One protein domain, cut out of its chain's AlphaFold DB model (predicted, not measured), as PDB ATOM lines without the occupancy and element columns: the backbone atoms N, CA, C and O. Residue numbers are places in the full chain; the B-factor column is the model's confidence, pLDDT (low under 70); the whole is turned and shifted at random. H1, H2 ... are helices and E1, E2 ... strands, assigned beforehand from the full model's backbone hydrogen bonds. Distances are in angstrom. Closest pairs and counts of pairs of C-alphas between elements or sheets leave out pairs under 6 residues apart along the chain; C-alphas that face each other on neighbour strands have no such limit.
ATOM      1  N   PRO A  72      14.009  28.944 166.316       90.81
ATOM      2  CA  PRO A  72      14.894  28.642 165.209       90.81
ATOM      3  C   PRO A  72      14.150  27.864 164.112       90.81
ATOM      4  O   PRO A  72      13.402  26.925 164.381       90.81
ATOM      5  N   ILE A  73      14.351  28.272 162.862       90.94
ATOM      6  CA  ILE A  73      13.805  27.649 161.654       90.94
ATOM      7  C   ILE A  73      14.988  27.209 160.803       90.94
ATOM      8  O   ILE A  73      15.778  28.044 160.367       90.94
ATOM      9  N   PHE A  74      15.113  25.913 160.545       89.50
ATOM     10  CA  PHE A  74      16.241  25.356 159.808       89.50
ATOM     11  C   PHE A  74      15.875  25.084 158.351       89.50
ATOM     12  O   PHE A  74      15.054  24.220 158.066       89.50
ATOM     13  N   VAL A  75      16.510  25.771 157.405       88.50
ATOM     14  CA  VAL A  75      16.284  25.578 155.968       88.50
ATOM     15  C   VAL A  75      17.334  24.622 155.413       88.50
ATOM     16  O   VAL A  75      18.479  24.994 155.181       88.50
ATOM     17  N   ALA A  76      16.946  23.374 155.171       85.19
ATOM     18  CA  ALA A  76      17.784  22.368 154.526       85.19
ATOM     19  C   ALA A  76      17.363  22.174 153.066       85.19
ATOM     20  O   ALA A  76      16.257  22.536 152.673       85.19
ATOM     21  N   ALA A  77      18.213  21.553 152.243       78.88
ATOM     22  CA  ALA A  77      17.765  21.116 150.922       78.88
ATOM     23  C   ALA A  77      18.515  19.899 150.403       78.88
ATOM     24  O   ALA A  77      19.685  19.706 150.734       78.88
ATOM     25  N   THR A  78      17.859  19.138 149.533       73.12
ATOM     26  CA  THR A  78      18.318  17.822 149.064       73.12
ATOM     27  C   THR A  78      19.567  17.845 148.171       73.12
ATOM     28  O   THR A  78      20.275  16.845 148.096       73.12
ATOM     29  N   ARG A  79      19.875  18.963 147.500       68.50
ATOM     30  CA  ARG A  79      21.059  19.130 146.631       68.50
ATOM     31  C   ARG A  79      21.690  20.516 146.765       68.50
ATOM     32  O   ARG A  79      21.083  21.431 147.326       68.50
ATOM     33  N   GLN A  80      22.917  20.671 146.265       67.50
ATOM     34  CA  GLN A  80      23.573  21.980 146.179       67.50
ATOM     35  C   GLN A  80      22.899  22.815 145.084       67.50
ATOM     36  O   GLN A  80      22.350  22.262 144.133       67.50
ATOM     37  N   HIS A  81      22.917  24.140 145.235       69.12
ATOM     38  CA  HIS A  81      22.421  25.094 144.231       69.12
ATOM     39  C   HIS A  81      20.944  24.949 143.812       69.12
ATOM     40  O   HIS A  81      20.551  25.439 142.760       69.12
ATOM     41  N   ILE A  82      20.089  24.341 144.639       68.44
ATOM     42  CA  ILE A  82      18.642  24.217 144.361       68.44
ATOM     43  C   ILE A  82      17.804  25.391 144.890       68.44
ATOM     44  O   ILE A  82      16.628  25.230 145.188       68.44
ATOM     45  N   GLY A  83      18.412  26.573 145.032       72.56
ATOM     46  CA  GLY A  83      17.709  27.781 145.481       72.56
ATOM     47  C   GLY A  83      17.499  27.883 146.996       72.56
ATOM     48  O   GLY A  83      16.551  28.536 147.424       72.56
ATOM     49  N   LYS A  84      18.371  27.268 147.812       79.81
ATOM     50  CA  LYS A  84      18.384  27.428 149.283       79.81
ATOM     51  C   LYS A  84      18.500  28.882 149.693       79.81
ATOM     52  O   LYS A  84      17.564  29.408 150.272       79.81
ATOM     53  N   THR A  85      19.578  29.535 149.278       80.31
ATOM     54  CA  THR A  85      19.846  30.942 149.574       80.31
ATOM     55  C   THR A  85      18.717  31.837 149.064       80.31
ATOM     56  O   THR A  85      18.266  32.727 149.771       80.31
ATOM     57  N   THR A  86      18.149  31.552 147.885       84.94
ATOM     58  CA  THR A  86      16.961  32.262 147.370       84.94
ATOM     59  C   THR A  86      15.726  32.060 148.253       84.94
ATOM     60  O   THR A  86      14.988  33.008 148.511       84.94
ATOM     61  N   THR A  87      15.502  30.842 148.746       85.38
ATOM     62  CA  THR A  87      14.410  30.539 149.681       85.38
ATOM     63  C   THR A  87      14.651  31.222 151.027       85.38
ATOM     64  O   THR A  87      13.723  31.810 151.576       85.38
ATOM     65  N   CYS A  88      15.890  31.227 151.525       87.94
ATOM     66  CA  CYS A  88      16.287  31.956 152.725       87.94
ATOM     67  C   CYS A  88      16.045  33.458 152.568       87.94
ATOM     68  O   CYS A  88      15.411  34.047 153.431       87.94
ATOM     69  N   LEU A  89      16.443  34.068 151.447       89.69
ATOM     70  CA  LEU A  89      16.167  35.475 151.130       89.69
ATOM     71  C   LEU A  89      14.663  35.780 151.155       89.69
ATOM     72  O   LEU A  89      14.230  36.757 151.767       89.69
ATOM     73  N   ALA A  90      13.846  34.926 150.531       89.44
ATOM     74  CA  ALA A  90      12.395  35.090 150.523       89.44
ATOM     75  C   ALA A  90      11.791  34.978 151.935       89.44
ATOM     76  O   ALA A  90      10.961  35.805 152.324       89.44
ATOM     77  N   LEU A  91      12.232  33.988 152.719       90.25
ATOM     78  CA  LEU A  91      11.804  33.797 154.106       90.25
ATOM     79  C   LEU A  91      12.236  34.969 154.988       90.25
ATOM     80  O   LEU A  91      11.399  35.515 155.700       90.25
ATOM     81  N   MET A  92      13.491  35.407 154.891       91.38
ATOM     82  CA  MET A  92      14.012  36.573 155.607       91.38
ATOM     83  C   MET A  92      13.209  37.830 155.281       91.38
ATOM     84  O   MET A  92      12.793  38.531 156.196       91.38
ATOM     85  N   SER A  93      12.900  38.085 154.006       90.69
ATOM     86  CA  SER A  93      12.073  39.231 153.605       90.69
ATOM     87  C   SER A  93      10.667  39.181 154.217       90.69
ATOM     88  O   SER A  93      10.154  40.191 154.706       90.69
ATOM     89  N   GLY A  94      10.040  38.001 154.238       90.69
ATOM     90  CA  GLY A  94       8.734  37.805 154.870       90.69
ATOM     91  C   GLY A  94       8.775  37.951 156.394       90.69
ATOM     92  O   GLY A  94       7.891  38.578 156.980       90.69
ATOM     93  N   LEU A  95       9.807  37.401 157.033       90.19
ATOM     94  CA  LEU A  95      10.003  37.455 158.478       90.19
ATOM     95  C   LEU A  95      10.362  38.868 158.943       90.19
ATOM     96  O   LEU A  95       9.759  39.328 159.904       90.19
ATOM     97  N   LYS A  96      11.229  39.601 158.234       89.44
ATOM     98  CA  LYS A  96      11.594  40.995 158.546       89.44
ATOM     99  C   LYS A  96      10.372  41.918 158.556       89.44
ATOM    100  O   LYS A  96      10.274  42.790 159.407       89.44
ATOM    101  N   LYS A  97       9.387  41.692 157.676       89.69
ATOM    102  CA  LYS A  97       8.117  42.448 157.688       89.69
ATOM    103  C   LYS A  97       7.285  42.220 158.954       89.69
ATOM    104  O   LYS A  97       6.494  43.082 159.317       89.69
ATOM    105  N   ARG A  98       7.422  41.055 159.596       88.56
ATOM    106  CA  ARG A  98       6.696  40.687 160.825       88.56
ATOM    107  C   ARG A  98       7.507  40.961 162.094       88.56
ATOM    108  O   ARG A  98       6.920  41.276 163.120       88.56
ATOM    109  N   PHE A  99       8.830  40.852 162.000       88.62
ATOM    110  CA  PHE A  99       9.810  40.967 163.079       88.62
ATOM    111  C   PHE A  99      10.954  41.902 162.636       88.62
ATOM    112  O   PHE A  99      12.056  41.440 162.330       88.62
ATOM    113  N   PRO A 100      10.713  43.223 162.540       82.25
ATOM    114  CA  PRO A 100      11.651  44.163 161.916       82.25
ATOM    115  C   PRO A 100      12.998  44.289 162.643       82.25
ATOM    116  O   PRO A 100      14.020  44.513 161.993       82.25
ATOM    117  N   HIS A 101      13.022  44.092 163.962       80.94
ATOM    118  CA  HIS A 101      14.217  44.287 164.798       80.94
ATOM    119  C   HIS A 101      14.628  43.042 165.590       80.94
ATOM    120  O   HIS A 101      15.513  43.113 166.431       80.94
ATOM    121  N   SER A 102      13.971  41.905 165.361       86.62
ATOM    122  CA  SER A 102      14.153  40.700 166.175       86.62
ATOM    123  C   SER A 102      14.358  39.440 165.336       86.62
ATOM    124  O   SER A 102      14.054  38.332 165.773       86.62
ATOM    125  N   ILE A 103      14.898  39.601 164.128       93.38
ATOM    126  CA  ILE A 103      15.272  38.489 163.257       93.38
ATOM    127  C   ILE A 103      16.778  38.230 163.333       93.38
ATOM    128  O   ILE A 103      17.583  39.160 163.275       93.38
ATOM    129  N   GLY A 104      17.139  36.959 163.448       93.81
ATOM    130  CA  GLY A 104      18.506  36.474 163.384       93.81
ATOM    131  C   GLY A 104      18.718  35.569 162.181       93.81
ATOM    132  O   GLY A 104      17.783  34.937 161.684       93.81
ATOM    133  N   TYR A 105      19.961  35.501 161.724       94.81
ATOM    134  CA  TYR A 105      20.388  34.597 160.667       94.81
ATOM    135  C   TYR A 105      21.688  33.925 161.084       94.81
ATOM    136  O   TYR A 105      22.579  34.578 161.623       94.81
ATOM    137  N   ILE A 106      21.786  32.629 160.821       93.50
ATOM    138  CA  ILE A 106      23.002  31.855 161.025       93.50
ATOM    139  C   ILE A 106      23.164  30.871 159.876       93.50
ATOM    140  O   ILE A 106      22.206  30.236 159.431       93.50
ATOM    141  N   LYS A 107      24.402  30.702 159.430       91.50
ATOM    142  CA  LYS A 107      24.824  29.616 158.560       91.50
ATOM    143  C   LYS A 107      25.776  28.730 159.365       91.50
ATOM    144  O   LYS A 107      26.962  29.032 159.446       91.50
ATOM    145  N   PRO A 108      25.269  27.656 160.006       87.75
ATOM    146  CA  PRO A 108      26.044  26.880 160.975       87.75
ATOM    147  C   PRO A 108      27.337  26.308 160.400       87.75
ATOM    148  O   PRO A 108      28.322  26.180 161.115       87.75
ATOM    149  N   VAL A 109      27.322  25.971 159.109       85.25
ATOM    150  CA  VAL A 109      28.470  25.426 158.391       85.25
ATOM    151  C   VAL A 109      28.597  26.131 157.041       85.25
ATOM    152  O   VAL A 109      27.705  26.032 156.192       85.25
ATOM    153  N   GLY A 110      29.710  26.832 156.845       82.94
ATOM    154  CA  GLY A 110      30.072  27.536 155.616       82.94
ATOM    155  C   GLY A 110      31.173  26.833 154.819       82.94
ATOM    156  O   GLY A 110      31.927  26.023 155.356       82.94
ATOM    157  N   GLN A 111      31.269  27.143 153.526       78.31
ATOM    158  CA  GLN A 111      32.301  26.587 152.626       78.31
ATOM    159  C   GLN A 111      33.077  27.674 151.883       78.31
ATOM    160  O   GLN A 111      34.289  27.563 151.713       78.31
ATOM    161  N   GLN A 112      32.384  28.711 151.410       83.31
ATOM    162  CA  GLN A 112      33.000  29.814 150.681       83.31
ATOM    163  C   GLN A 112      33.092  31.010 151.614       83.31
ATOM    164  O   GLN A 112      32.068  31.617 151.912       83.31
ATOM    165  N   HIS A 113      34.296  31.346 152.068       88.38
ATOM    166  CA  HIS A 113      34.503  32.420 153.036       88.38
ATOM    167  C   HIS A 113      35.156  33.666 152.437       88.38
ATOM    168  O   HIS A 113      35.915  33.595 151.470       88.38
ATOM    169  N   VAL A 114      34.884  34.804 153.066       90.56
ATOM    170  CA  VAL A 114      35.465  36.117 152.775       90.56
ATOM    171  C   VAL A 114      35.943  36.771 154.080       90.56
ATOM    172  O   VAL A 114      35.375  36.477 155.138       90.56
ATOM    173  N   PRO A 115      37.002  37.598 154.048       91.44
ATOM    174  CA  PRO A 115      37.421  38.365 155.215       91.44
ATOM    175  C   PRO A 115      36.426  39.499 155.498       91.44
ATOM    176  O   PRO A 115      35.974  40.176 154.574       91.44
ATOM    177  N   VAL A 116      36.092  39.701 156.771       90.69
ATOM    178  CA  VAL A 116      35.238  40.785 157.276       90.69
ATOM    179  C   VAL A 116      35.766  41.292 158.612       90.69
ATOM    180  O   VAL A 116      36.382  40.541 159.362       90.69
ATOM    181  N   HIS A 117      35.491  42.550 158.945       89.19
ATOM    182  CA  HIS A 117      35.807  43.096 160.263       89.19
ATOM    183  C   HIS A 117      34.731  42.695 161.286       89.19
ATOM    184  O   HIS A 117      33.541  42.881 161.022       89.19
ATOM    185  N   SER A 118      35.139  42.130 162.426       88.50
ATOM    186  CA  SER A 118      34.256  41.887 163.577       88.50
ATOM    187  C   SER A 118      34.368  43.050 164.555       88.50
ATOM    188  O   SER A 118      35.458  43.336 165.054       88.50
ATOM    189  N   ASP A 119      33.236  43.682 164.856       86.31
ATOM    190  CA  ASP A 119      33.170  44.811 165.784       86.31
ATOM    191  C   ASP A 119      33.443  44.345 167.226       86.31
ATOM    192  O   ASP A 119      34.030  45.077 168.020       86.31
ATOM    193  N   LEU A 120      33.064  43.102 167.559       84.56
ATOM    194  CA  LEU A 120      33.307  42.513 168.879       84.56
ATOM    195  C   LEU A 120      34.769  42.125 169.111       84.56
ATOM    196  O   LEU A 120      35.280  42.316 170.215       84.56
ATOM    197  N   MET A 121      35.444  41.561 168.106       82.56
ATOM    198  CA  MET A 121      36.842  41.135 168.249       82.56
ATOM    199  C   MET A 121      37.852  42.229 167.882       82.56
ATOM    200  O   MET A 121      39.040  42.075 168.165       82.56
ATOM    201  N   GLY A 122      37.413  43.303 167.216       87.69
ATOM    202  CA  GLY A 122      38.287  44.369 166.721       87.69
ATOM    203  C   GLY A 122      39.316  43.892 165.688       87.69
ATOM    204  O   GLY A 122      40.342  44.540 165.494       87.69
ATOM    205  N   THR A 123      39.072  42.747 165.041       90.38
ATOM    206  CA  THR A 123      39.995  42.102 164.097       90.38
ATOM    207  C   THR A 123      39.264  41.597 162.855       90.38
ATOM    208  O   THR A 123      38.033  41.507 162.825       90.38
ATOM    209  N   GLU A 124      40.024  41.264 161.815       91.19
ATOM    210  CA  GLU A 124      39.489  40.585 160.638       91.19
ATOM    211  C   GLU A 124      39.234  39.105 160.931       91.19
ATOM    212  O   GLU A 124      40.121  38.362 161.358       91.19
ATOM    213  N   ILE A 125      38.013  38.665 160.644       91.56
ATOM    214  CA  ILE A 125      37.587  37.272 160.721       91.56
ATOM    215  C   ILE A 125      37.137  36.789 159.345       91.56
ATOM    216  O   ILE A 125      36.841  37.571 158.445       91.56
ATOM    217  N   ARG A 126      37.079  35.471 159.163       91.25
ATOM    218  CA  ARG A 126      36.516  34.865 157.954       91.25
ATOM    219  C   ARG A 126      35.087  34.438 158.237       91.25
ATOM    220  O   ARG A 126      34.841  33.775 159.238       91.25
ATOM    221  N   VAL A 127      34.173  34.765 157.332       90.38
ATOM    222  CA  VAL A 127      32.774  34.314 157.385       90.38
ATOM    223  C   VAL A 127      32.313  33.836 156.023       90.38
ATOM    224  O   VAL A 127      32.889  34.215 155.005       90.38
ATOM    225  N   ASP A 128      31.274  33.007 155.990       90.19
ATOM    226  CA  ASP A 128      30.690  32.563 154.730       90.19
ATOM    227  C   ASP A 128      30.129  33.744 153.908       90.19
ATOM    228  O   ASP A 128      29.548  34.688 154.441       90.19
ATOM    229  N   LYS A 129      30.283  33.689 152.585       88.62
ATOM    230  CA  LYS A 129      29.830  34.735 151.659       88.62
ATOM    231  C   LYS A 129      28.316  34.977 151.718       88.62
ATOM    232  O   LYS A 129      27.866  36.098 151.494       88.62
ATOM    233  N   ASP A 130      27.519  33.951 152.007       87.31
ATOM    234  CA  ASP A 130      26.068  34.136 152.118       87.31
ATOM    235  C   ASP A 130      25.707  34.921 153.389       87.31
ATOM    236  O   ASP A 130      24.740  35.680 153.395       87.31
ATOM    237  N   VAL A 131      26.520  34.809 154.447       91.31
ATOM    238  CA  VAL A 131      26.338  35.574 155.688       91.31
ATOM    239  C   VAL A 131      26.541  37.066 155.448       91.31
ATOM    240  O   VAL A 131      25.726  37.857 155.920       91.31
ATOM    241  N   THR A 132      27.569  37.460 154.692       91.44
ATOM    242  CA  THR A 132      27.786  38.880 154.369       91.44
ATOM    243  C   THR A 132      26.625  39.440 153.560       91.44
ATOM    244  O   THR A 132      26.042  40.453 153.941       91.44
ATOM    245  N   LEU A 133      26.192  38.710 152.527       90.56
ATOM    246  CA  LEU A 133      25.056  39.097 151.693       90.56
ATOM    247  C   LEU A 133      23.776  39.293 152.517       90.56
ATOM    248  O   LEU A 133      23.077  40.290 152.339       90.56
ATOM    249  N   ILE A 134      23.453  38.361 153.416       91.56
ATOM    250  CA  ILE A 134      22.224  38.421 154.218       91.56
ATOM    251  C   ILE A 134      22.302  39.516 155.289       91.56
ATOM    252  O   ILE A 134      21.330  40.258 155.459       91.56
ATOM    253  N   ARG A 135      23.431  39.646 156.000       92.25
ATOM    254  CA  ARG A 135      23.602  40.664 157.049       92.25
ATOM    255  C   ARG A 135      23.491  42.072 156.475       92.25
ATOM    256  O   ARG A 135      22.781  42.894 157.049       92.25
ATOM    257  N   GLU A 136      24.157  42.328 155.350       91.50
ATOM    258  CA  GLU A 136      24.150  43.633 154.682       91.50
ATOM    259  C   GLU A 136      22.779  43.947 154.077       91.50
ATOM    260  O   GLU A 136      22.258  45.042 154.271       91.50
ATOM    261  N   HIS A 137      22.149  42.981 153.402       92.00
ATOM    262  CA  HIS A 137      20.868  43.211 152.732       92.00
ATOM    263  C   HIS A 137      19.693  43.432 153.698       92.00
ATOM    264  O   HIS A 137      18.774  44.185 153.380       92.00
ATOM    265  N   PHE A 138      19.688  42.768 154.861       91.06
ATOM    266  CA  PHE A 138      18.603  42.874 155.850       91.06
ATOM    267  C   PHE A 138      18.941  43.726 157.073       91.06
ATOM    268  O   PHE A 138      18.133  43.760 158.013       91.06
ATOM    269  N   GLU A 139      20.094  44.397 157.056       91.62
ATOM    270  CA  GLU A 139      20.554  45.283 158.127       91.62
ATOM    271  C   GLU A 139      20.510  44.567 159.488       91.62
ATOM    272  O   GLU A 139      19.741  44.912 160.388       91.62
ATOM    273  N   LEU A 140      21.279  43.480 159.607       91.12
ATOM    274  CA  LEU A 140      21.376  42.675 160.834       91.12
ATOM    275  C   LEU A 140      22.591  43.089 161.681       91.12
ATOM    276  O   LEU A 140      23.339  42.236 162.160       91.12
ATOM    277  N   GLN A 141      22.836  44.398 161.834       89.00
ATOM    278  CA  GLN A 141      24.020  44.907 162.547       89.00
ATOM    279  C   GLN A 141      23.989  44.609 164.052       89.00
ATOM    280  O   GLN A 141      25.029  44.642 164.699       89.00
ATOM    281  N   HIS A 142      22.821  44.269 164.606       89.62
ATOM    282  CA  HIS A 142      22.664  43.838 165.999       89.62
ATOM    283  C   HIS A 142      23.278  42.461 166.296       89.62
ATOM    284  O   HIS A 142      23.295  42.046 167.451       89.62
ATOM    285  N   ILE A 143      23.758  41.748 165.272       91.38
ATOM    286  CA  ILE A 143      24.467  40.474 165.399       91.38
ATOM    287  C   ILE A 143      25.863  40.636 164.791       91.38
ATOM    288  O   ILE A 143      26.021  41.117 163.662       91.38
ATOM    289  N   ASP A 144      26.877  40.204 165.537       92.38
ATOM    290  CA  ASP A 144      28.255  40.174 165.054       92.38
ATOM    291  C   ASP A 144      28.490  39.006 164.088       92.38
ATOM    292  O   ASP A 144      27.931  37.912 164.233       92.38
ATOM    293  N   TYR A 145      29.367  39.237 163.114       91.81
ATOM    294  CA  TYR A 145      29.757  38.255 162.110       91.81
ATOM    295  C   TYR A 145      30.258  36.929 162.708       91.81
ATOM    296  O   TYR A 145      29.976  35.874 162.131       91.81
ATOM    297  N   GLN A 146      30.927  36.951 163.868       90.25
ATOM    298  CA  GLN A 146      31.474  35.748 164.506       90.25
ATOM    299  C   GLN A 146      30.396  34.708 164.846       90.25
ATOM    300  O   GLN A 146      30.634  33.507 164.756       90.25
ATOM    301  N   HIS A 147      29.185  35.160 165.188       91.94
ATOM    302  CA  HIS A 147      28.084  34.278 165.579       91.94
ATOM    303  C   HIS A 147      27.282  33.771 164.376       91.94
ATOM    304  O   HIS A 147      26.510  32.821 164.484       91.94
ATOM    305  N   MET A 148      27.441  34.385 163.205       92.38
ATOM    306  CA  MET A 148      26.652  34.033 162.025       92.38
ATOM    307  C   MET A 148      27.243  32.864 161.226       92.38
ATOM    308  O   MET A 148      26.513  32.244 160.455       92.38
ATOM    309  N   SER A 149      28.533  32.552 161.395       90.50
ATOM    310  CA  SER A 149      29.246  31.515 160.630       90.50
ATOM    311  C   SER A 149      30.255  30.734 161.494       90.50
ATOM    312  O   SER A 149      31.453  30.788 161.208       90.50
ATOM    313  N   PRO A 150      29.812  30.006 162.535       88.44
ATOM    314  CA  PRO A 150      30.707  29.415 163.539       88.44
ATOM    315  C   PRO A 150      31.678  28.363 162.998       88.44
ATOM    316  O   PRO A 150      32.779  28.222 163.522       88.44
ATOM    317  N   VAL A 151      31.284  27.609 161.969       87.31
ATOM    318  CA  VAL A 151      32.120  26.551 161.392       87.31
ATOM    319  C   VAL A 151      32.361  26.843 159.919       87.31
ATOM    320  O   VAL A 151      31.424  26.942 159.125       87.31
ATOM    321  N   LEU A 152      33.633  26.942 159.540       86.56
ATOM    322  CA  LEU A 152      34.072  27.060 158.155       86.56
ATOM    323  C   LEU A 152      34.816  25.795 157.739       86.56
ATOM    324  O   LEU A 152      35.767  25.382 158.397       86.56
ATOM    325  N   ILE A 153      34.395  25.209 156.621       81.19
ATOM    326  CA  ILE A 153      34.976  23.990 156.055       81.19
ATOM    327  C   ILE A 153      35.672  24.356 154.736       81.19
ATOM    328  O   ILE A 153      35.052  24.279 153.670       81.19
ATOM    329  N   PRO A 154      36.949  24.783 154.776       78.50
ATOM    330  CA  PRO A 154      37.744  24.990 153.573       78.50
ATOM    331  C   PRO A 154      38.107  23.661 152.893       78.50
ATOM    332  O   PRO A 154      37.924  22.566 153.436       78.50
ATOM    333  N   ALA A 155      38.679  23.745 151.690       76.31
ATOM    334  CA  ALA A 155      39.259  22.581 151.027       76.31
ATOM    335  C   ALA A 155      40.341  21.935 151.915       76.31
ATOM    336  O   ALA A 155      41.187  22.632 152.468       76.31
ATOM    337  N   GLY A 156      40.310  20.605 152.049       73.62
ATOM    338  CA  GLY A 156      41.239  19.852 152.904       73.62
ATOM    339  C   GLY A 156      40.749  19.601 154.334       73.62
ATOM    340  O   GLY A 156      41.265  18.696 154.979       73.62
ATOM    341  N   TYR A 157      39.691  20.279 154.790       77.69
ATOM    342  CA  TYR A 157      39.148  20.121 156.150       77.69
ATOM    343  C   TYR A 157      38.745  18.678 156.485       77.69
ATOM    344  O   TYR A 157      38.971  18.192 157.586       77.69
ATOM    345  N   THR A 158      38.185  17.950 155.515       73.00
ATOM    346  CA  THR A 158      37.827  16.536 155.695       73.00
ATOM    347  C   THR A 158      39.048  15.655 155.955       73.00
ATOM    348  O   THR A 158      38.939  14.687 156.698       73.00
ATOM    349  N   LYS A 159      40.211  15.991 155.381       75.94
ATOM    350  CA  LYS A 159      41.457  15.268 155.644       75.94
ATOM    351  C   LYS A 159      41.908  15.500 157.084       75.94
ATOM    352  O   LYS A 159      42.159  14.535 157.786       75.94
ATOM    353  N   ASP A 160      41.907  16.750 157.543       77.88
ATOM    354  CA  ASP A 160      42.272  17.081 158.926       77.88
ATOM    355  C   ASP A 160      41.295  16.492 159.960       77.88
ATOM    356  O   ASP A 160      41.716  16.107 161.050       77.88
ATOM    357  N   TYR A 161      40.011  16.362 159.606       74.44
ATOM    358  CA  TYR A 161      39.013  15.655 160.415       74.44
ATOM    359  C   TYR A 161      39.311  14.152 160.521       74.44
ATOM    360  O   TYR A 161      39.292  13.600 161.618       74.44
ATOM    361  N   ILE A 162      39.638  13.493 159.402       74.50
ATOM    362  CA  ILE A 162      40.030  12.071 159.392       74.50
ATOM    363  C   ILE A 162      41.352  11.859 160.143       74.50
ATOM    364  O   ILE A 162      41.496  10.868 160.854       74.50
ATOM    365  N   ASP A 163      42.281  12.811 160.045       79.38
ATOM    366  CA  ASP A 163      43.556  12.807 160.769       79.38
ATOM    367  C   ASP A 163      43.385  13.096 162.282       79.38
ATOM    368  O   ASP A 163      44.373  13.146 163.014       79.38
ATOM    369  N   GLY A 164      42.152  13.312 162.765       76.31
ATOM    370  CA  GLY A 164      41.838  13.529 164.181       76.31
ATOM    371  C   GLY A 164      42.231  14.906 164.722       76.31
ATOM    372  O   GLY A 164      42.189  15.123 165.930       76.31
ATOM    373  N   LYS A 165      42.598  15.852 163.850       74.12
ATOM    374  CA  LYS A 165      42.978  17.217 164.252       74.12
ATOM    375  C   LYS A 165      41.773  18.097 164.584       74.12
ATOM    376  O   LYS A 165      41.951  19.188 165.111       74.12
ATOM    377  N   ILE A 166      40.569  17.656 164.221       73.00
ATOM    378  CA  ILE A 166      39.326  18.415 164.356       73.00
ATOM    379  C   ILE A 166      38.293  17.536 165.051       73.00
ATOM    380  O   ILE A 166      37.931  16.478 164.537       73.00
ATOM    381  N   SER A 167      37.776  17.998 166.190       78.25
ATOM    382  CA  SER A 167      36.706  17.302 166.904       78.25
ATOM    383  C   SER A 167      35.326  17.679 166.354       78.25
ATOM    384  O   SER A 167      35.060  18.831 165.998       78.25
ATOM    385  N   SER A 168      34.405  16.713 166.294       75.50
ATOM    386  CA  SER A 168      32.993  16.998 165.993       75.50
ATOM    387  C   SER A 168      32.299  17.755 167.122       75.50
ATOM    388  O   SER A 168      31.368  18.518 166.865       75.50
ATOM    389  N   ASP A 169      32.739  17.557 168.364       81.31
ATOM    390  CA  ASP A 169      32.090  18.149 169.535       81.31
ATOM    391  C   ASP A 169      32.386  19.644 169.629       81.31
ATOM    392  O   ASP A 169      31.495  20.435 169.927       81.31
ATOM    393  N   GLU A 170      33.603  20.053 169.267       82.62
ATOM    394  CA  GLU A 170      33.984  21.466 169.160       82.62
ATOM    395  C   GLU A 170      33.114  22.209 168.139       82.62
ATOM    396  O   GLU A 170      32.624  23.302 168.419       82.62
ATOM    397  N   GLN A 171      32.843  21.589 166.985       82.94
ATOM    398  CA  GLN A 171      31.970  22.165 165.957       82.94
ATOM    399  C   GLN A 171      30.533  22.328 166.461       82.94
ATOM    400  O   GLN A 171      29.911  23.371 166.259       82.94
ATOM    401  N   VAL A 172      29.994  21.301 167.128       84.31
ATOM    402  CA  VAL A 172      28.640  21.353 167.693       84.31
ATOM    403  C   VAL A 172      28.544  22.430 168.771       84.31
ATOM    404  O   VAL A 172      27.592  23.209 168.753       84.31
ATOM    405  N   ASN A 173      29.531  22.517 169.662       88.00
ATOM    406  CA  ASN A 173      29.566  23.529 170.715       88.00
ATOM    407  C   ASN A 173      29.629  24.945 170.125       88.00
ATOM    408  O   ASN A 173      28.812  25.785 170.494       88.00
ATOM    409  N   ALA A 174      30.485  25.179 169.125       89.25
ATOM    410  CA  ALA A 174      30.571  26.468 168.437       89.25
ATOM    411  C   ALA A 174      29.236  26.888 167.792       89.25
ATOM    412  O   ALA A 174      28.836  28.056 167.868       89.25
ATOM    413  N   ILE A 175      28.514  25.937 167.185       89.94
ATOM    414  CA  ILE A 175      27.176  26.180 166.631       89.94
ATOM    415  C   ILE A 175      26.182  26.525 167.745       89.94
ATOM    416  O   ILE A 175      25.442  27.499 167.616       89.94
ATOM    417  N   MET A 176      26.157  25.753 168.831       90.19
ATOM    418  CA  MET A 176      25.224  25.959 169.943       90.19
ATOM    419  C   MET A 176      25.439  27.300 170.641       90.19
ATOM    420  O   MET A 176      24.469  28.002 170.922       90.19
ATOM    421  N   ASP A 177      26.692  27.680 170.882       92.31
ATOM    422  CA  ASP A 177      27.032  28.953 171.515       92.31
ATOM    423  C   ASP A 177      26.668  30.136 170.614       92.31
ATOM    424  O   ASP A 177      26.105  31.127 171.079       92.31
ATOM    425  N   SER A 178      26.875  29.998 169.305       93.06
ATOM    426  CA  SER A 178      26.459  31.007 168.329       93.06
ATOM    427  C   SER A 178      24.941  31.154 168.238       93.06
ATOM    428  O   SER A 178      24.423  32.271 168.237       93.06
ATOM    429  N   VAL A 179      24.202  30.040 168.226       92.00
ATOM    430  CA  VAL A 179      22.732  30.067 168.264       92.00
ATOM    431  C   VAL A 179      22.237  30.683 169.571       92.00
ATOM    432  O   VAL A 179      21.293  31.472 169.534       92.00
ATOM    433  N   ARG A 180      22.882  30.386 170.707       92.31
ATOM    434  CA  ARG A 180      22.557  30.996 172.003       92.31
ATOM    435  C   ARG A 180      22.742  32.512 171.956       92.31
ATOM    436  O   ARG A 180      21.785  33.229 172.238       92.31
ATOM    437  N   ALA A 181      23.895  32.995 171.498       92.69
ATOM    438  CA  ALA A 181      24.164  34.428 171.368       92.69
ATOM    439  C   ALA A 181      23.126  35.137 170.474       92.69
ATOM    440  O   ALA A 181      22.578  36.177 170.835       92.69
ATOM    441  N   ILE A 182      22.769  34.537 169.332       93.12
ATOM    442  CA  ILE A 182      21.747  35.102 168.434       93.12
ATOM    443  C   ILE A 182      20.349  35.058 169.071       93.12
ATOM    444  O   ILE A 182      19.545  35.970 168.857       93.12
ATOM    445  N   SER A 183      20.047  34.024 169.860       92.12
ATOM    446  CA  SER A 183      18.749  33.847 170.523       92.12
ATOM    447  C   SER A 183      18.457  34.870 171.613       92.12
ATOM    448  O   SER A 183      17.292  35.182 171.855       92.12
ATOM    449  N   GLU A 184      19.492  35.430 172.233       91.31
ATOM    450  CA  GLU A 184      19.344  36.479 173.244       91.31
ATOM    451  C   GLU A 184      18.845  37.787 172.615       91.31
ATOM    452  O   GLU A 184      17.994  38.484 173.177       91.31
ATOM    453  N   VAL A 185      19.298  38.081 171.392       91.31
ATOM    454  CA  VAL A 185      18.956  39.317 170.674       91.31
ATOM    455  C   VAL A 185      17.797  39.150 169.683       91.31
ATOM    456  O   VAL A 185      17.133  40.130 169.344       91.31
ATOM    457  N   SER A 186      17.452  37.920 169.285       91.94
ATOM    458  CA  SER A 186      16.459  37.633 168.232       91.94
ATOM    459  C   SER A 186      15.264  36.806 168.730       91.94
ATOM    460  O   SER A 186      15.396  35.903 169.544       91.94
ATOM    461  N   GLU A 187      14.064  37.081 168.217       91.31
ATOM    462  CA  GLU A 187      12.852  36.275 168.451       91.31
ATOM    463  C   GLU A 187      12.727  35.099 167.483       91.31
ATOM    464  O   GLU A 187      12.213  34.042 167.848       91.31
ATOM    465  N   VAL A 188      13.174  35.276 166.242       92.50
ATOM    466  CA  VAL A 188      13.157  34.237 165.209       92.50
ATOM    467  C   VAL A 188      14.549  34.138 164.620       92.50
ATOM    468  O   VAL A 188      15.146  35.159 164.286       92.50
ATOM    469  N   ILE A 189      15.053  32.917 164.478       94.06
ATOM    470  CA  ILE A 189      16.370  32.661 163.898       94.06
ATOM    471  C   ILE A 189      16.171  31.828 162.645       94.06
ATOM    472  O   ILE A 189      15.564  30.762 162.706       94.06
ATOM    473  N   LEU A 190      16.678  32.299 161.513       93.69
ATOM    474  CA  LEU A 190      16.746  31.494 160.307       93.69
ATOM    475  C   LEU A 190      18.124  30.833 160.217       93.69
ATOM    476  O   LEU A 190      19.141  31.515 160.101       93.69
ATOM    477  N   CYS A 191      18.145  29.508 160.259       92.06
ATOM    478  CA  CYS A 191      19.350  28.703 160.138       92.06
ATOM    479  C   CYS A 191      19.445  28.149 158.714       92.06
ATOM    480  O   CYS A 191      18.653  27.287 158.330       92.06
ATOM    481  N   GLU A 192      20.403  28.617 157.919       89.94
ATOM    482  CA  GLU A 192      20.634  28.089 156.574       89.94
ATOM    483  C   GLU A 192      21.523  26.844 156.624       89.94
ATOM    484  O   GLU A 192      22.705  26.896 156.962       89.94
ATOM    485  N   GLY A 193      20.940  25.703 156.274       84.44
ATOM    486  CA  GLY A 193      21.638  24.437 156.151       84.44
ATOM    487  C   GLY A 193      22.497  24.361 154.896       84.44
ATOM    488  O   GLY A 193      22.296  25.058 153.899       84.44
ATOM    489  N   THR A 194      23.445  23.432 154.905       77.44
ATOM    490  CA  THR A 194      24.389  23.320 153.796       77.44
ATOM    491  C   THR A 194      23.741  22.811 152.511       77.44
ATOM    492  O   THR A 194      22.718  22.111 152.470       77.44
ATOM    493  N   GLY A 195      24.420  23.133 151.414       60.38
ATOM    494  CA  GLY A 195      24.199  22.618 150.076       60.38
ATOM    495  C   GLY A 195      23.962  21.101 149.989       60.38
ATOM    496  O   GLY A 195      23.185  20.660 149.150       60.38
ATOM    497  N   HIS A 196      24.558  20.301 150.862       62.00
ATOM    498  CA  HIS A 196      24.536  18.852 150.743       62.00
ATOM    499  C   HIS A 196      24.312  18.219 152.116       62.00
ATOM    500  O   HIS A 196      25.156  18.362 152.995       62.00
ATOM    501  N   CYS A 197      23.215  17.476 152.301       52.94
ATOM    502  CA  CYS A 197      22.961  16.770 153.565       52.94
ATOM    503  C   CYS A 197      24.124  15.836 153.965       52.94
ATOM    504  O   CYS A 197      24.336  15.607 155.157       52.94
ATOM    505  N   ALA A 198      24.911  15.339 152.998       46.66
ATOM    506  CA  ALA A 198      26.036  14.450 153.276       46.66
ATOM    507  C   ALA A 198      27.327  15.167 153.711       46.66
ATOM    508  O   ALA A 198      28.112  14.553 154.421       46.66
ATOM    509  N   VAL A 199      27.538  16.457 153.391       56.28
ATOM    510  CA  VAL A 199      28.755  17.175 153.838       56.28
ATOM    511  C   VAL A 199      28.780  17.240 155.364       56.28
ATOM    512  O   VAL A 199      29.785  16.894 155.969       56.28
ATOM    513  N   GLY A 200      27.640  17.554 155.985       54.66
ATOM    514  CA  GLY A 200      27.500  17.495 157.440       54.66
ATOM    515  C   GLY A 200      27.575  16.073 158.010       54.66
ATOM    516  O   GLY A 200      28.001  15.886 159.141       54.66
ATOM    517  N   SER A 201      27.206  15.052 157.232       54.97
ATOM    518  CA  SER A 201      27.253  13.653 157.687       54.97
ATOM    519  C   SER A 201      28.685  13.109 157.784       54.97
ATOM    520  O   SER A 201      28.931  12.232 158.603       54.97
ATOM    521  N   ILE A 202      29.628  13.658 157.008       49.59
ATOM    522  CA  ILE A 202      31.049  13.271 157.047       49.59
ATOM    523  C   ILE A 202      31.771  13.881 158.260       49.59
ATOM    524  O   ILE A 202      32.667  13.248 158.801       49.59
ATOM    525  N   VAL A 203      31.364  15.070 158.719       53.22
ATOM    526  CA  VAL A 203      31.982  15.785 159.861       53.22
ATOM    527  C   VAL A 203      31.168  15.694 161.162       53.22
ATOM    528  O   VAL A 203      31.381  16.455 162.100       53.22
ATOM    529  N   GLY A 204      30.192  14.780 161.235       56.66
ATOM    530  CA  GLY A 204      29.386  14.560 162.445       56.66
ATOM    531  C   GLY A 204      28.345  15.648 162.763       56.66
ATOM    532  O   GLY A 204      27.703  15.583 163.818       56.66
ATOM    533  N   ALA A 205      28.130  16.593 161.844       61.62
ATOM    534  CA  ALA A 205      27.210  17.730 161.922       61.62
ATOM    535  C   ALA A 205      26.170  17.700 160.781       61.62
ATOM    536  O   ALA A 205      26.053  18.631 159.980       61.62
ATOM    537  N   SER A 206      25.416  16.602 160.654       73.50
ATOM    538  CA  SER A 206      24.349  16.519 159.647       73.50
ATOM    539  C   SER A 206      23.291  17.601 159.897       73.50
ATOM    540  O   SER A 206      22.989  17.933 161.041       73.50
ATOM    541  N   ASN A 207      22.687  18.135 158.830       78.31
ATOM    542  CA  ASN A 207      21.650  19.172 158.942       78.31
ATOM    543  C   ASN A 207      20.511  18.757 159.898       78.31
ATOM    544  O   ASN A 207      20.031  19.574 160.675       78.31
ATOM    545  N   GLY A 208      20.113  17.479 159.868       76.06
ATOM    546  CA  GLY A 208      19.108  16.916 160.776       76.06
ATOM    547  C   GLY A 208      19.556  16.906 162.235       76.06
ATOM    548  O   GLY A 208      18.799  17.324 163.107       76.06
ATOM    549  N   LYS A 209      20.804  16.500 162.499       81.44
ATOM    550  CA  LYS A 209      21.372  16.512 163.851       81.44
ATOM    551  C   LYS A 209      21.481  17.937 164.386       81.44
ATOM    552  O   LYS A 209      21.030  18.186 165.495       81.44
ATOM    553  N   VAL A 210      22.002  18.878 163.595       84.12
ATOM    554  CA  VAL A 210      22.103  20.291 163.996       84.12
ATOM    555  C   VAL A 210      20.719  20.878 164.273       84.12
ATOM    556  O   VAL A 210      20.535  21.491 165.316       84.12
ATOM    557  N   ALA A 211      19.733  20.647 163.400       85.75
ATOM    558  CA  ALA A 211      18.366  21.125 163.607       85.75
ATOM    559  C   ALA A 211      17.723  20.550 164.881       85.75
ATOM    560  O   ALA A 211      17.100  21.291 165.635       85.75
ATOM    561  N   SER A 212      17.911  19.253 165.146       85.81
ATOM    562  CA  SER A 212      17.413  18.601 166.361       85.81
ATOM    563  C   SER A 212      18.082  19.157 167.621       85.81
ATOM    564  O   SER A 212      17.393  19.484 168.584       85.81
ATOM    565  N   LEU A 213      19.404  19.337 167.587       85.31
ATOM    566  CA  LEU A 213      20.187  19.886 168.693       85.31
ATOM    567  C   LEU A 213      19.727  21.295 169.078       85.31
ATOM    568  O   LEU A 213      19.505  21.571 170.253       85.31
ATOM    569  N   ILE A 214      19.522  22.170 168.093       85.38
ATOM    570  CA  ILE A 214      19.073  23.547 168.343       85.38
ATOM    571  C   ILE A 214      17.552  23.648 168.572       85.38
ATOM    572  O   ILE A 214      17.047  24.737 168.837       85.38
ATOM    573  N   GLY A 215      16.809  22.541 168.447       86.69
ATOM    574  CA  GLY A 215      15.351  22.507 168.578       86.69
ATOM    575  C   GLY A 215      14.615  23.299 167.493       86.69
ATOM    576  O   GLY A 215      13.628  23.970 167.796       86.69
ATOM    577  N   ALA A 216      15.114  23.266 166.254       87.81
ATOM    578  CA  ALA A 216      14.559  24.018 165.135       87.81
ATOM    579  C   ALA A 216      13.484  23.267 164.355       87.81
ATOM    580  O   ALA A 216      13.633  22.089 164.030       87.81
ATOM    581  N   ASP A 217      12.467  24.013 163.926       88.75
ATOM    582  CA  ASP A 217      11.515  23.543 162.925       88.75
ATOM    583  C   ASP A 217      12.210  23.491 161.556       88.75
ATOM    584  O   ASP A 217      12.741  24.497 161.077       88.75
ATOM    585  N   MET A 218      12.219  22.326 160.904       84.50
ATOM    586  CA  MET A 218      12.915  22.155 159.628       84.50
ATOM    587  C   MET A 218      12.017  22.445 158.417       84.50
ATOM    588  O   MET A 218      10.890  21.973 158.274       84.50
ATOM    589  N   VAL A 219      12.575  23.183 157.468       85.25
ATOM    590  CA  VAL A 219      12.029  23.417 156.138       85.25
ATOM    591  C   VAL A 219      12.956  22.734 155.141       85.25
ATOM    592  O   VAL A 219      14.109  23.133 154.984       85.25
ATOM    593  N   LEU A 220      12.466  21.694 154.471       82.00
ATOM    594  CA  LEU A 220      13.223  20.969 153.461       82.00
ATOM    595  C   LEU A 220      12.843  21.469 152.068       82.00
ATOM    596  O   LEU A 220      11.743  21.252 151.561       82.00
ATOM    597  N   VAL A 221      13.802  22.105 151.415       78.75
ATOM    598  CA  VAL A 221      13.706  22.485 150.015       78.75
ATOM    599  C   VAL A 221      14.074  21.281 149.146       78.75
ATOM    600  O   VAL A 221      15.171  20.721 149.230       78.75
ATOM    601  N   ALA A 222      13.150  20.867 148.287       76.00
ATOM    602  CA  ALA A 222      13.372  19.792 147.333       76.00
ATOM    603  C   ALA A 222      13.087  20.286 145.914       76.00
ATOM    604  O   ALA A 222      12.211  21.117 145.677       76.00
ATOM    605  N   ASN A 223      13.839  19.763 144.948       69.38
ATOM    606  CA  ASN A 223      13.566  20.045 143.547       69.38
ATOM    607  C   ASN A 223      12.405  19.149 143.089       69.38
ATOM    608  O   ASN A 223      12.519  17.924 143.161       69.38
ATOM    609  N   GLY A 224      11.293  19.744 142.651       55.84
ATOM    610  CA  GLY A 224      10.161  19.001 142.100       55.84
ATOM    611  C   GLY A 224      10.456  18.587 140.662       55.84
ATOM    612  O   GLY A 224      10.708  19.434 139.806       55.84
ATOM    613  N   GLY A 225      10.458  17.287 140.375       48.34
ATOM    614  CA  GLY A 225      10.678  16.785 139.022       48.34
ATOM    615  C   GLY A 225       9.529  17.153 138.081       48.34
ATOM    616  O   GLY A 225       8.470  16.551 138.174       48.34
ATOM    617  N   LEU A 226       9.762  18.127 137.189       38.12
ATOM    618  CA  LEU A 226       9.298  18.144 135.785       38.12
ATOM    619  C   LEU A 226       9.821  19.359 134.999       38.12
ATOM    620  O   LEU A 226       9.924  19.294 133.781       38.12
ATOM    621  N   VAL A 227      10.249  20.437 135.661       32.91
ATOM    622  CA  VAL A 227      10.914  21.575 135.003       32.91
ATOM    623  C   VAL A 227      11.930  22.158 135.982       32.91
ATOM    624  O   VAL A 227      11.603  22.376 137.143       32.91
ATOM    625  N   ARG A 228      13.164  22.422 135.533       36.06
ATOM    626  CA  ARG A 228      14.343  22.836 136.336       36.06
ATOM    627  C   ARG A 228      14.211  24.180 137.099       36.06
ATOM    628  O   ARG A 228      15.225  24.797 137.403       36.06
ATOM    629  N   LYS A 229      12.997  24.675 137.359       29.86
ATOM    630  CA  LYS A 229      12.715  26.008 137.920       29.86
ATOM    631  C   LYS A 229      11.688  26.027 139.063       29.86
ATOM    632  O   LYS A 229      11.384  27.110 139.548       29.86
ATOM    633  N   ILE A 230      11.155  24.884 139.508       32.12
ATOM    634  CA  ILE A 230      10.188  24.842 140.620       32.12
ATOM    635  C   ILE A 230      10.841  24.246 141.871       32.12
ATOM    636  O   ILE A 230      11.098  23.046 141.968       32.12
ATOM    637  N   CYS A 231      11.094  25.125 142.839       39.12
ATOM    638  CA  CYS A 231      11.443  24.776 144.207       39.12
ATOM    639  C   CYS A 231      10.158  24.349 144.934       39.12
ATOM    640  O   CYS A 231       9.250  25.163 145.106       39.12
ATOM    641  N   VAL A 232      10.047  23.075 145.317       46.56
ATOM    642  CA  VAL A 232       8.923  22.591 146.126       46.56
ATOM    643  C   VAL A 232       9.330  22.705 147.589       46.56
ATOM    644  O   VAL A 232      10.298  22.084 148.034       46.56
ATOM    645  N   LEU A 233       8.592  23.529 148.332       50.75
ATOM    646  CA  LEU A 233       8.795  23.716 149.759       50.75
ATOM    647  C   LEU A 233       8.065  22.604 150.518       50.75
ATOM    648  O   LEU A 233       6.843  22.648 150.657       50.75
ATOM    649  N   PHE A 234       8.803  21.616 151.016       49.66
ATOM    650  CA  PHE A 234       8.274  20.668 151.990       49.66
ATOM    651  C   PHE A 234       8.612  21.176 153.392       49.66
ATOM    652  O   PHE A 234       9.755  21.109 153.841       49.66
ATOM    653  N   ALA A 235       7.619  21.702 154.106       43.72
ATOM    654  CA  ALA A 235       7.754  21.924 155.540       43.72
ATOM    655  C   ALA A 235       7.624  20.563 156.241       43.72
ATOM    656  O   ALA A 235       6.526  20.014 156.332       43.72
ATOM    657  N   LEU A 236       8.747  19.996 156.683       45.06
ATOM    658  CA  LEU A 236       8.767  18.773 157.478       45.06
ATOM    659  C   LEU A 236       9.040  19.166 158.926       45.06
ATOM    660  O   LEU A 236      10.176  19.433 159.305       45.06
ATOM    661  N   LEU A 237       7.986  19.197 159.737       38.03
ATOM    662  CA  LEU A 237       8.121  19.371 161.180       38.03
ATOM    663  C   LEU A 237       8.662  18.068 161.780       38.03
ATOM    664  O   LEU A 237       7.893  17.184 162.148       38.03
TER     665      LEU A 237
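This is residues 72 to 237 of the 239 residues of the protein "Hypothetical protein" of Chaetoceros debilis (UniProt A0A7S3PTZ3). A strongly twisted sheet of five strands is the middle of three layers, with H1 and H2 on one face and H5 and H7 on the other, and it curls round H1. Beyond its E2 edge a separate two-stranded hairpin, E3 and E4, sits beside H2 and H3, while the small helices H4 and H6 lie off the sheet. The printed part has 166 residues, with seven named helices and seven named strands in the order E1 H1 E2 E3 E4 H2 H3 H4 H5 E5 H6 H7 E6 E7; the large sheet, E2 E5 E1 E6 E7, is mixed. The class is mixed, helices and strands; the whole is compact, with a radius of gyration of the C-alphas of 15.4 A and spans of 43 by 37 by 27 A.

In the large sheet E2, residues 103 to 106, and E5, residues 188 to 192, are parallel, with N 104 and O 188 2.8 A apart. E1, residues 72 to 77, is parallel to E5, with N 73 and O 189 at 2.8 A, and to E6, residues 217 to 223, with N 76 and O 219 at 2.9 A. E6 and E7, residues 231 to 236, form an antiparallel hairpin, with N 220 and O 234 at 2.8 A. H1, residues 84 to 98, is on the sheet; E1, H1 and E2 make a split strand-helix-strand unit, two strands running the same way with E5 between them, with a right-handed crossover. E5, H6, residues 197 to 202, H7, residues 207 to 213, and E6 make another, also right-handed, with E1 between. H5, residues 168 to 185, runs along the strands over E2 and E5, at a height over the sheet of 9.9 A. H7, on the same face, has a height of 8.8 A. H2, residues 129 to 137, is close to but not clearly touching H1: the closest C-alphas, of Leu 89 and Ile 134, are 7.4 A apart. H3, residues 145 to 148, only grazes the sheet and touches residues 178 to 182 of H5, the closest C-alphas being those of His 147 and Ser 178, 4.6 A. E3, residues 113 to 118, and E4, residues 123 to 128, form a hairpin, with N 116 and O 125 at 2.8 A. H4, residues 157 to 162, is close to but not clearly touching H6, the C-alphas of Thr 158 and Ile 202 being closest at 7.6 A. Every O i to N i+4 pair is within hydrogen-bond range in H2, H4 and H7, but 10 of 11 in H1, 13 of 14 in H5 and 1 of 2 in H6; H3 is too short for one.

E1 begins at C-alpha 72 (14.894, 28.642, 165.209). H5 spans 26.8 A, H1 21.1 A and E6 19.8 A; H5 ends at C-alpha 185 (18.956, 39.317, 170.674).

The C-alphas of Gly 122 and Leu 226, the two farthest apart, are 49.9 A apart. The printed part has no cut and no long link. The model's pLDDT is under 70 at residues 79 to 82, 195 to 205 and 223 to 237.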